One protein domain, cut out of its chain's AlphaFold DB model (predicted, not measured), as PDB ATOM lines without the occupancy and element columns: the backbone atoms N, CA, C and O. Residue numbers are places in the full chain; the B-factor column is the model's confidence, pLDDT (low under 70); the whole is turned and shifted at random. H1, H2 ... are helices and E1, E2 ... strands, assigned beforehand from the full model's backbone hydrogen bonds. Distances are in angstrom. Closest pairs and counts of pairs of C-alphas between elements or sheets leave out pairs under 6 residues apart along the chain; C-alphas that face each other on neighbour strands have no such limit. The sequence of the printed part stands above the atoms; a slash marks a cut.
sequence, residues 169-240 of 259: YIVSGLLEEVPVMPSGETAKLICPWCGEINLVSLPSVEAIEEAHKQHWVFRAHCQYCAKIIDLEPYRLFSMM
ATOM      1  N   TYR A 169      37.255 -31.398  22.778       84.25
ATOM      2  CA  TYR A 169      37.166 -30.765  24.086       84.25
ATOM      3  C   TYR A 169      35.740 -30.262  24.287       84.25
ATOM      4  O   TYR A 169      35.147 -29.732  23.354       84.25
ATOM      5  N   ILE A 170      35.168 -30.438  25.472       83.31
ATOM      6  CA  ILE A 170      33.930 -29.757  25.859       83.31
ATOM      7  C   ILE A 170      34.309 -28.388  26.399       83.31
ATOM      8  O   ILE A 170      35.237 -28.273  27.201       83.31
ATOM      9  N   VAL A 171      33.578 -27.368  25.959       82.12
ATOM     10  CA  VAL A 171      33.704 -26.000  26.452       82.12
ATOM     11  C   VAL A 171      32.406 -25.621  27.153       82.12
ATOM     12  O   VAL A 171      31.351 -25.514  26.521       82.12
ATOM     13  N   SER A 172      32.493 -25.408  28.465       74.00
ATOM     14  CA  SER A 172      31.405 -24.899  29.300       74.00
ATOM     15  C   SER A 172      31.727 -23.474  29.760       74.00
ATOM     16  O   SER A 172      32.607 -23.274  30.592       74.00
ATOM     17  N   GLY A 173      31.023 -22.465  29.241       67.56
ATOM     18  CA  GLY A 173      31.200 -21.076  29.686       67.56
ATOM     19  C   GLY A 173      32.608 -20.505  29.448       67.56
ATOM     20  O   GLY A 173      33.191 -20.696  28.380       67.56
ATOM     21  N   LEU A 174      33.133 -19.739  30.416       56.00
ATOM     22  CA  LEU A 174      34.423 -19.038  30.322       56.00
ATOM     23  C   LEU A 174      35.616 -20.018  30.351       56.00
ATOM     24  O   LEU A 174      36.282 -20.179  31.366       56.00
ATOM     25  N   LEU A 175      35.925 -20.583  29.181       58.09
ATOM     26  CA  LEU A 175      37.254 -21.049  28.745       58.09
ATOM     27  C   LEU A 175      37.840 -22.326  29.371       58.09
ATOM     28  O   LEU A 175      38.977 -22.663  29.043       58.09
ATOM     29  N   GLU A 176      37.108 -23.084  30.186       68.31
ATOM     30  CA  GLU A 176      37.589 -24.407  30.606       68.31
ATOM     31  C   GLU A 176      37.373 -25.441  29.489       68.31
ATOM     32  O   GLU A 176      36.243 -25.762  29.118       68.31
ATOM     33  N   GLU A 177      38.481 -25.934  28.924       75.56
ATOM     34  CA  GLU A 177      38.504 -26.983  27.900       75.56
ATOM     35  C   GLU A 177      38.760 -28.341  28.559       75.56
ATOM     36  O   GLU A 177      39.882 -28.660  28.961       75.56
ATOM     37  N   VAL A 178      37.717 -29.167  28.656       79.44
ATOM     38  CA  VAL A 178      37.828 -30.511  29.239       79.44
ATOM     39  C   VAL A 178      37.936 -31.540  28.112       79.44
ATOM     40  O   VAL A 178      37.038 -31.608  27.267       79.44
ATOM     41  N   PRO A 179      39.008 -32.355  28.048       77.75
ATOM     42  CA  PRO A 179      39.152 -33.367  27.008       77.75
ATOM     43  C   PRO A 179      38.060 -34.427  27.146       77.75
ATOM     44  O   PRO A 179      37.847 -34.986  28.223       77.75
ATOM     45  N   VAL A 180      37.392 -34.737  26.038       79.06
ATOM     46  CA  VAL A 180      36.324 -35.734  26.029       79.06
ATOM     47  C   VAL A 180      36.905 -37.127  25.868       79.06
ATOM     48  O   VAL A 180      37.785 -37.363  25.033       79.06
ATOM     49  N   MET A 181      36.393 -38.067  26.660       73.38
ATOM     50  CA  MET A 181      36.790 -39.464  26.558       73.38
ATOM     51  C   MET A 181      36.305 -40.063  25.225       73.38
ATOM     52  O   MET A 181      35.123 -39.942  24.892       73.38
ATOM     53  N   PRO A 182      37.196 -40.706  24.450       69.19
ATOM     54  CA  PRO A 182      36.835 -41.290  23.164       69.19
ATOM     55  C   PRO A 182      35.952 -42.533  23.351       69.19
ATOM     56  O   PRO A 182      36.300 -43.420  24.129       69.19
ATOM     57  N   SER A 183      34.847 -42.640  22.602       66.44
ATOM     58  CA  SER A 183      33.966 -43.825  22.616       66.44
ATOM     59  C   SER A 183      34.445 -44.959  21.695       66.44
ATOM     60  O   SER A 183      33.916 -46.068  21.742       66.44
ATOM     61  N   GLY A 184      35.468 -44.699  20.871       64.75
ATOM     62  CA  GLY A 184      36.043 -45.648  19.910       64.75
ATOM     63  C   GLY A 184      35.496 -45.519  18.483       64.75
ATOM     64  O   GLY A 184      36.083 -46.080  17.556       64.75
ATOM     65  N   GLU A 185      34.426 -44.748  18.277       74.75
ATOM     66  CA  GLU A 185      33.927 -44.397  16.945       74.75
ATOM     67  C   GLU A 185      34.698 -43.203  16.366       74.75
ATOM     68  O   GLU A 185      35.033 -42.251  17.073       74.75
ATOM     69  N   THR A 186      34.992 -43.236  15.062       78.81
ATOM     70  CA  THR A 186      35.732 -42.164  14.382       78.81
ATOM     71  C   THR A 186      34.938 -41.598  13.216       78.81
ATOM     72  O   THR A 186      34.528 -42.357  12.336       78.81
ATOM     73  N   ALA A 187      34.809 -40.276  13.156       81.06
ATOM     74  CA  ALA A 187      34.161 -39.557  12.062       81.06
ATOM     75  C   ALA A 187      35.158 -38.681  11.290       81.06
ATOM     76  O   ALA A 187      36.224 -38.317  11.789       81.06
ATOM     77  N   LYS A 188      34.804 -38.334  10.050       83.62
ATOM     78  CA  LYS A 188      35.564 -37.376   9.237       83.62
ATOM     79  C   LYS A 188      35.029 -35.967   9.474       83.62
ATOM     80  O   LYS A 188      33.855 -35.705   9.230       83.62
ATOM     81  N   LEU A 189      35.908 -35.055   9.871       84.25
ATOM     82  CA  LEU A 189      35.632 -33.634  10.029       84.25
ATOM     83  C   LEU A 189      36.441 -32.834   9.010       84.25
ATOM     84  O   LEU A 189      37.669 -32.833   9.032       84.25
ATOM     85  N   ILE A 190      35.749 -32.118   8.132       85.12
ATOM     86  CA  ILE A 190      36.388 -31.209   7.177       85.12
ATOM     87  C   ILE A 190      36.624 -29.869   7.877       85.12
ATOM     88  O   ILE A 190      35.689 -29.283   8.425       85.12
ATOM     89  N   CYS A 191      37.863 -29.379   7.854       84.00
ATOM     90  CA  CYS A 191      38.195 -28.072   8.406       84.00
ATOM     91  C   CYS A 191      37.564 -26.953   7.556       84.00
ATOM     92  O   CYS A 191      37.850 -26.875   6.359       84.00
ATOM     93  N   PRO A 192      36.771 -26.038   8.143       85.44
ATOM     94  CA  PRO A 192      36.126 -24.961   7.393       85.44
ATOM     95  C   PRO A 192      37.113 -23.893   6.896       85.44
ATOM     96  O   PRO A 192      36.761 -23.114   6.018       85.44
ATOM     97  N   TRP A 193      38.341 -23.841   7.431       88.44
ATOM     98  CA  TRP A 193      39.336 -22.836   7.029       88.44
ATOM     99  C   TRP A 193      40.312 -23.297   5.952       88.44
ATOM    100  O   TRP A 193      40.706 -22.478   5.130       88.44
ATOM    101  N   CYS A 194      40.757 -24.555   5.984       87.38
ATOM    102  CA  CYS A 194      41.772 -25.070   5.055       87.38
ATOM    103  C   CYS A 194      41.287 -26.239   4.190       87.38
ATOM    104  O   CYS A 194      42.010 -26.657   3.296       87.38
ATOM    105  N   GLY A 195      40.087 -26.774   4.442       83.00
ATOM    106  CA  GLY A 195      39.537 -27.910   3.700       83.00
ATOM    107  C   GLY A 195      40.136 -29.271   4.066       83.00
ATOM    108  O   GLY A 195      39.694 -30.281   3.523       83.00
ATOM    109  N   GLU A 196      41.096 -29.326   4.996       84.69
ATOM    110  CA  GLU A 196      41.754 -30.575   5.389       84.69
ATOM    111  C   GLU A 196      40.787 -31.533   6.104       84.69
ATOM    112  O   GLU A 196      40.000 -31.121   6.969       84.69
ATOM    113  N   ILE A 197      40.869 -32.824   5.771       83.75
ATOM    114  CA  ILE A 197      40.014 -33.864   6.350       83.75
ATOM    115  C   ILE A 197      40.690 -34.412   7.608       83.75
ATOM    116  O   ILE A 197      41.630 -35.197   7.542       83.75
ATOM    117  N   ASN A 198      40.164 -34.037   8.768       82.81
ATOM    118  CA  ASN A 198      40.630 -34.498  10.068       82.81
ATOM    119  C   ASN A 198      39.784 -35.701  10.510       82.81
ATOM    120  O   ASN A 198      38.560 -35.686  10.391       82.81
ATOM    121  N   LEU A 199      40.414 -36.754  11.029       82.06
ATOM    122  CA  LEU A 199      39.702 -37.863  11.672       82.06
ATOM    123  C   LEU A 199      39.489 -37.515  13.139       82.06
ATOM    124  O   LEU A 199      40.459 -37.244  13.831       82.06
ATOM    125  N   VAL A 200      38.253 -37.529  13.619       84.50
ATOM    126  CA  VAL A 200      37.896 -37.132  14.987       84.50
ATOM    127  C   VAL A 200      37.341 -38.335  15.729       84.50
ATOM    128  O   VAL A 200      36.536 -39.078  15.166       84.50
ATOM    129  N   SER A 201      37.756 -38.527  16.982       81.94
ATOM    130  CA  SER A 201      37.100 -39.507  17.848       81.94
ATOM    131  C   SER A 201      35.790 -38.930  18.359       81.94
ATOM    132  O   SER A 201      35.787 -37.883  19.004       81.94
ATOM    133  N   LEU A 202      34.690 -39.621  18.089       81.88
ATOM    134  CA  LEU A 202      33.384 -39.233  18.591       81.88
ATOM    135  C   LEU A 202      33.297 -39.520  20.103       81.88
ATOM    136  O   LEU A 202      33.939 -40.459  20.595       81.88
ATOM    137  N   PRO A 203      32.545 -38.699  20.850       81.62
ATOM    138  CA  PRO A 203      32.227 -38.962  22.246       81.62
ATOM    139  C   PRO A 203      31.090 -39.995  22.364       81.62
ATOM    140  O   PRO A 203      30.557 -40.468  21.357       81.62
ATOM    141  N   SER A 204      30.738 -40.407  23.585       83.50
ATOM    142  CA  SER A 204      29.569 -41.268  23.813       83.50
ATOM    143  C   SER A 204      28.266 -40.502  23.561       83.50
ATOM    144  O   SER A 204      28.211 -39.286  23.730       83.50
ATOM    145  N   VAL A 205      27.197 -41.214  23.185       81.81
ATOM    146  CA  VAL A 205      25.863 -40.622  22.963       81.81
ATOM    147  C   VAL A 205      25.379 -39.871  24.211       81.81
ATOM    148  O   VAL A 205      24.896 -38.749  24.101       81.81
ATOM    149  N   GLU A 206      25.598 -40.450  25.394       81.50
ATOM    150  CA  GLU A 206      25.264 -39.851  26.694       81.50
ATOM    151  C   GLU A 206      25.953 -38.492  26.895       81.50
ATOM    152  O   GLU A 206      25.295 -37.515  27.247       81.50
ATOM    153  N   ALA A 207      27.247 -38.387  26.565       79.75
ATOM    154  CA  ALA A 207      27.996 -37.137  26.686       79.75
ATOM    155  C   ALA A 207      27.491 -36.048  25.720       79.75
ATOM    156  O   ALA A 207      27.537 -34.861  26.043       79.75
ATOM    157  N   ILE A 208      26.993 -36.424  24.537       82.69
ATOM    158  CA  ILE A 208      26.397 -35.468  23.589       82.69
ATOM    159  C   ILE A 208      25.029 -34.993  24.095       82.69
ATOM    160  O   ILE A 208      24.714 -33.807  23.987       82.69
ATOM    161  N   GLU A 209      24.218 -35.887  24.667       83.31
ATOM    162  CA  GLU A 209      22.927 -35.528  25.263       83.31
ATOM    163  C   GLU A 209      23.083 -34.609  26.482       83.31
ATOM    164  O   GLU A 209      22.322 -33.650  26.630       83.31
ATOM    165  N   GLU A 210      24.072 -34.863  27.339       83.06
ATOM    166  CA  GLU A 210      24.422 -33.989  28.464       83.06
ATOM    167  C   GLU A 210      24.890 -32.615  27.979       83.06
ATOM    168  O   GLU A 210      24.340 -31.598  28.408       83.06
ATOM    169  N   ALA A 211      25.802 -32.582  27.001       82.88
ATOM    170  CA  ALA A 211      26.260 -31.339  26.386       82.88
ATOM    171  C   ALA A 211      25.104 -30.543  25.759       82.88
ATOM    172  O   ALA A 211      25.059 -29.320  25.870       82.88
ATOM    173  N   HIS A 212      24.126 -31.219  25.151       84.00
ATOM    174  CA  HIS A 212      22.931 -30.567  24.621       84.00
ATOM    175  C   HIS A 212      22.052 -29.969  25.731       84.00
ATOM    176  O   HIS A 212      21.600 -28.832  25.607       84.00
ATOM    177  N   LYS A 213      21.823 -30.703  26.831       83.38
ATOM    178  CA  LYS A 213      21.028 -30.226  27.982       83.38
ATOM    179  C   LYS A 213      21.669 -29.026  28.681       83.38
ATOM    180  O   LYS A 213      20.952 -28.178  29.200       83.38
ATOM    181  N   GLN A 214      22.997 -28.968  28.707       81.56
ATOM    182  CA  GLN A 214      23.767 -27.932  29.401       81.56
ATOM    183  C   GLN A 214      24.272 -26.817  28.468       81.56
ATOM    184  O   GLN A 214      24.998 -25.931  28.915       81.56
ATOM    185  N   HIS A 215      23.859 -26.826  27.192       77.56
ATOM    186  CA  HIS A 215      24.267 -25.863  26.159       77.56
ATOM    187  C   HIS A 215      25.790 -25.744  25.981       77.56
ATOM    188  O   HIS A 215      26.328 -24.657  25.769       77.56
ATOM    189  N   TRP A 216      26.496 -26.869  26.067       85.62
ATOM    190  CA  TRP A 216      27.936 -26.943  25.844       85.62
ATOM    191  C   TRP A 216      28.281 -27.140  24.367       85.62
ATOM    192  O   TRP A 216      27.512 -27.718  23.593       85.62
ATOM    193  N   VAL A 217      29.472 -26.679  23.985       86.12
ATOM    194  CA  VAL A 217      29.993 -26.777  22.615       86.12
ATOM    195  C   VAL A 217      31.227 -27.671  22.600       86.12
ATOM    196  O   VAL A 217      32.041 -27.636  23.524       86.12
ATOM    197  N   PHE A 218      31.374 -28.468  21.544       87.38
ATOM    198  CA  PHE A 218      32.562 -29.285  21.335       87.38
ATOM    199  C   PHE A 218      33.579 -28.530  20.490       87.38
ATOM    200  O   PHE A 218      33.267 -28.056  19.403       87.38
ATOM    201  N   ARG A 219      34.818 -28.463  20.954       88.06
ATOM    202  CA  ARG A 219      35.920 -27.787  20.287       88.06
ATOM    203  C   ARG A 219      36.936 -28.782  19.750       88.06
ATOM    204  O   ARG A 219      37.358 -29.715  20.432       88.06
ATOM    205  N   ALA A 220      37.337 -28.559  18.509       87.06
ATOM    206  CA  ALA A 220      38.319 -29.333  17.771       87.06
ATOM    207  C   ALA A 220      39.408 -28.395  17.240       87.06
ATOM    208  O   ALA A 220      39.106 -27.404  16.589       87.06
ATOM    209  N   HIS A 221      40.683 -28.717  17.434       86.75
ATOM    210  CA  HIS A 221      41.778 -27.954  16.824       86.75
ATOM    211  C   HIS A 221      42.238 -28.649  15.550       86.75
ATOM    212  O   HIS A 221      42.637 -29.805  15.603       86.75
ATOM    213  N   CYS A 222      42.197 -27.975  14.401       83.94
ATOM    214  CA  CYS A 222      42.655 -28.578  13.147       83.94
ATOM    215  C   CYS A 222      44.145 -28.967  13.229       83.94
ATOM    216  O   CYS A 222      44.973 -28.115  13.543       83.94
ATOM    217  N   GLN A 223      44.505 -30.209  12.877       81.50
ATOM    218  CA  GLN A 223      45.905 -30.671  12.911       81.50
ATOM    219  C   GLN A 223      46.811 -29.916  11.932       81.50
ATOM    220  O   GLN A 223      48.007 -29.800  12.173       81.50
ATOM    221  N   TYR A 224      46.245 -29.401  10.838       82.81
ATOM    222  CA  TYR A 224      47.010 -28.721   9.796       82.81
ATOM    223  C   TYR A 224      47.179 -27.222  10.063       82.81
ATOM    224  O   TYR A 224      48.294 -26.715  10.085       82.81
ATOM    225  N   CYS A 225      46.075 -26.495  10.276       86.69
ATOM    226  CA  CYS A 225      46.109 -25.033  10.405       86.69
ATOM    227  C   CYS A 225      45.940 -24.514  11.841       86.69
ATOM    228  O   CYS A 225      45.822 -23.304  12.016       86.69
ATOM    229  N   ALA A 226      45.847 -25.397  12.842       83.81
ATOM    230  CA  ALA A 226      45.674 -25.089  14.272       83.81
ATOM    231  C   ALA A 226      44.448 -24.227  14.649       83.81
ATOM    232  O   ALA A 226      44.267 -23.872  15.812       83.81
ATOM    233  N   LYS A 227      43.575 -23.904  13.688       87.38
ATOM    234  CA  LYS A 227      42.357 -23.120  13.924       87.38
ATOM    235  C   LYS A 227      41.294 -23.941  14.658       87.38
ATOM    236  O   LYS A 227      41.207 -25.160  14.489       87.38
ATOM    237  N   ILE A 228      40.495 -23.230  15.448       86.56
ATOM    238  CA  ILE A 228      39.504 -23.752  16.391       86.56
ATOM    239  C   ILE A 228      38.176 -24.016  15.686       86.56
ATOM    240  O   ILE A 228      37.495 -23.059  15.356       86.56
ATOM    241  N   ILE A 229      37.804 -25.281  15.495       87.62
ATOM    242  CA  ILE A 229      36.509 -25.744  14.979       87.62
ATOM    243  C   ILE A 229      35.549 -25.955  16.148       87.62
ATOM    244  O   ILE A 229      35.679 -26.934  16.880       87.62
ATOM    245  N   ASP A 230      34.556 -25.081  16.278       87.44
ATOM    246  CA  ASP A 230      33.454 -25.273  17.216       87.44
ATOM    247  C   ASP A 230      32.337 -26.105  16.551       87.44
ATOM    248  O   ASP A 230      31.936 -25.875  15.403       87.44
ATOM    249  N   LEU A 231      31.872 -27.127  17.261       86.31
ATOM    250  CA  LEU A 231      30.905 -28.125  16.824       86.31
ATOM    251  C   LEU A 231      29.749 -28.174  17.815       86.31
ATOM    252  O   LEU A 231      29.913 -28.511  18.987       86.31
ATOM    253  N   GLU A 232      28.555 -27.885  17.317       85.19
ATOM    254  CA  GLU A 232      27.329 -28.059  18.088       85.19
ATOM    255  C   GLU A 232      27.013 -29.554  18.289       85.19
ATOM    256  O   GLU A 232      27.255 -30.358  17.376       85.19
ATOM    257  N   PRO A 233      26.402 -29.942  19.425       83.12
ATOM    258  CA  PRO A 233      26.011 -31.328  19.696       83.12
ATOM    259  C   PRO A 233      25.196 -31.977  18.561       83.12
ATOM    260  O   PRO A 233      25.434 -33.130  18.202       83.12
ATOM    261  N   TYR A 234      24.298 -31.223  17.912       81.75
ATOM    262  CA  TYR A 234      23.486 -31.708  16.785       81.75
ATOM    263  C   TYR A 234      24.331 -32.146  15.579       81.75
ATOM    264  O   TYR A 234      24.036 -33.134  14.904       81.75
ATOM    265  N   ARG A 235      25.434 -31.436  15.325       80.12
ATOM    266  CA  ARG A 235      26.352 -31.755  14.233       80.12
ATOM    267  C   ARG A 235      27.087 -33.069  14.495       80.12
ATOM    268  O   ARG A 235      27.273 -33.836  13.555       80.12
ATOM    269  N   LEU A 236      27.426 -33.374  15.748       79.44
ATOM    270  CA  LEU A 236      28.008 -34.668  16.119       79.44
ATOM    271  C   LEU A 236      26.995 -35.812  15.999       79.44
ATOM    272  O   LEU A 236      27.348 -36.862  15.466       79.44
ATOM    273  N   PHE A 237      25.730 -35.595  16.377       77.81
ATOM    274  CA  PHE A 237      24.668 -36.589  16.177       77.81
ATOM    275  C   PHE A 237      24.474 -36.977  14.712       77.81
ATOM    276  O   PHE A 237      24.179 -38.129  14.433       77.81
ATOM    277  N   SER A 238      24.653 -36.046  13.772       77.38
ATOM    278  CA  SER A 238      24.596 -36.366  12.337       77.38
ATOM    279  C   SER A 238      25.828 -37.110  11.804       77.38
ATOM    280  O   SER A 238      25.765 -37.688  10.721       77.38
ATOM    281  N   MET A 239      26.950 -37.073  12.532       74.06
ATOM    282  CA  MET A 239      28.202 -37.752  12.169       74.06
ATOM    283  C   MET A 239      28.298 -39.162  12.754       74.06
ATOM    284  O   MET A 239      28.975 -40.013  12.182       74.06
ATOM    285  N   MET A 240      27.643 -39.402  13.889       68.94
ATOM    286  CA  MET A 240      27.338 -40.743  14.368       68.94
ATOM    287  C   MET A 240      26.179 -41.239  13.506       68.94
ATOM    288  O   MET A 240      25.144 -40.590  13.469       68.94
TER     289      MET A 240
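AT A GLANCE: This is residues 169 to 240 of the 259 residues of an uncharacterized protein of Nitrososphaeria archaeon (UniProt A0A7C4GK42). A strongly twisted sheet of four strands, E2, E1, E5 and E6, makes the largest part of this domain, with a separate two-strand hairpin of E3 and E4 to one side of it. Two short helices, H1 and H2, pair side by side near the beginning of E5, running opposite ways. The printed part has 72 residues, with two named helices and six named strands in the order E1, E2, E3, E4, H1, E5, E6, H2, and both sheets are antiparallel. The class is mixed, helices and strands. The whole is compact, with a radius of gyration of the C-alphas of 11.7 A and spans of 31 by 28 by 18 A.

IN THESE COORDINATES: Begin in the sheet with E5, residues 217 to 221: find C-alpha 217 at (29.993, -26.777, 22.615), from which the strand runs 13.2 A to C-alpha 221. E6 is residues 228 to 231, 9.7 A long. E1, residues 169 to 172, begins at C-alpha 169, (37.166, -30.765, 24.086), and is 9.7 A long; E2, residues 176 to 179, is 9.8 A long. Look next at E3, residues 186 to 190, and E4, residues 197 to 201, each 13.1 A long. H1 is residues 205 to 213, 12.5 A long, and H2, residues 233 to 239, runs 10.1 A to C-alpha 239 at (28.202, -37.752, 12.169).

HOW THE PARTS SIT: In the sheet the order is E2, E1, E5, E6, with E2 and E6 as edge strands. Between E1 and E5 find N 219 and O 169 at 2.7 A and N 169 and O 219 at 2.9 A. E1 and E2 form a hairpin, with N 170 and O 178 at 2.8 A. E5 and E6 form another, with N 231 and O 218 at 2.7 A. H1 only grazes this sheet, with its residues 207 to 211; the closest C-alphas of H1 and E5, those of Ala 211 and Val 217, are 7.0 A apart. H1 and H2 touch, their closest C-alphas, Ile 208 and Pro 233, being 5.7 A apart. They run opposite ways at a shallow tilt of 32 degrees, only just short of steep. H2 is only just not on the sheet, with 4 pairs of C-alphas within 10 A. On the other hand, the closest C-alphas of H2 and E3, Met 239 and Ala 187, are 6.2 A apart. E3 and E4 form a hairpin, with N 189 and O 198 at 2.8 A. E4 and E5 are only just apart, at 8.3 A between their closest C-alphas. In H1 and H2 every O i to N i+4 pair is within hydrogen-bond range.

THE WHOLE: The two C-alphas farthest apart, those of Lys 213 and Tyr 224, are 31.7 A apart. The printed part has no cut, and no link between its named elements is long. Check the B-factor column: the mean pLDDT of the printed part is 80.6, and residues 173 to 176, 182 to 184 and 240 are under 70.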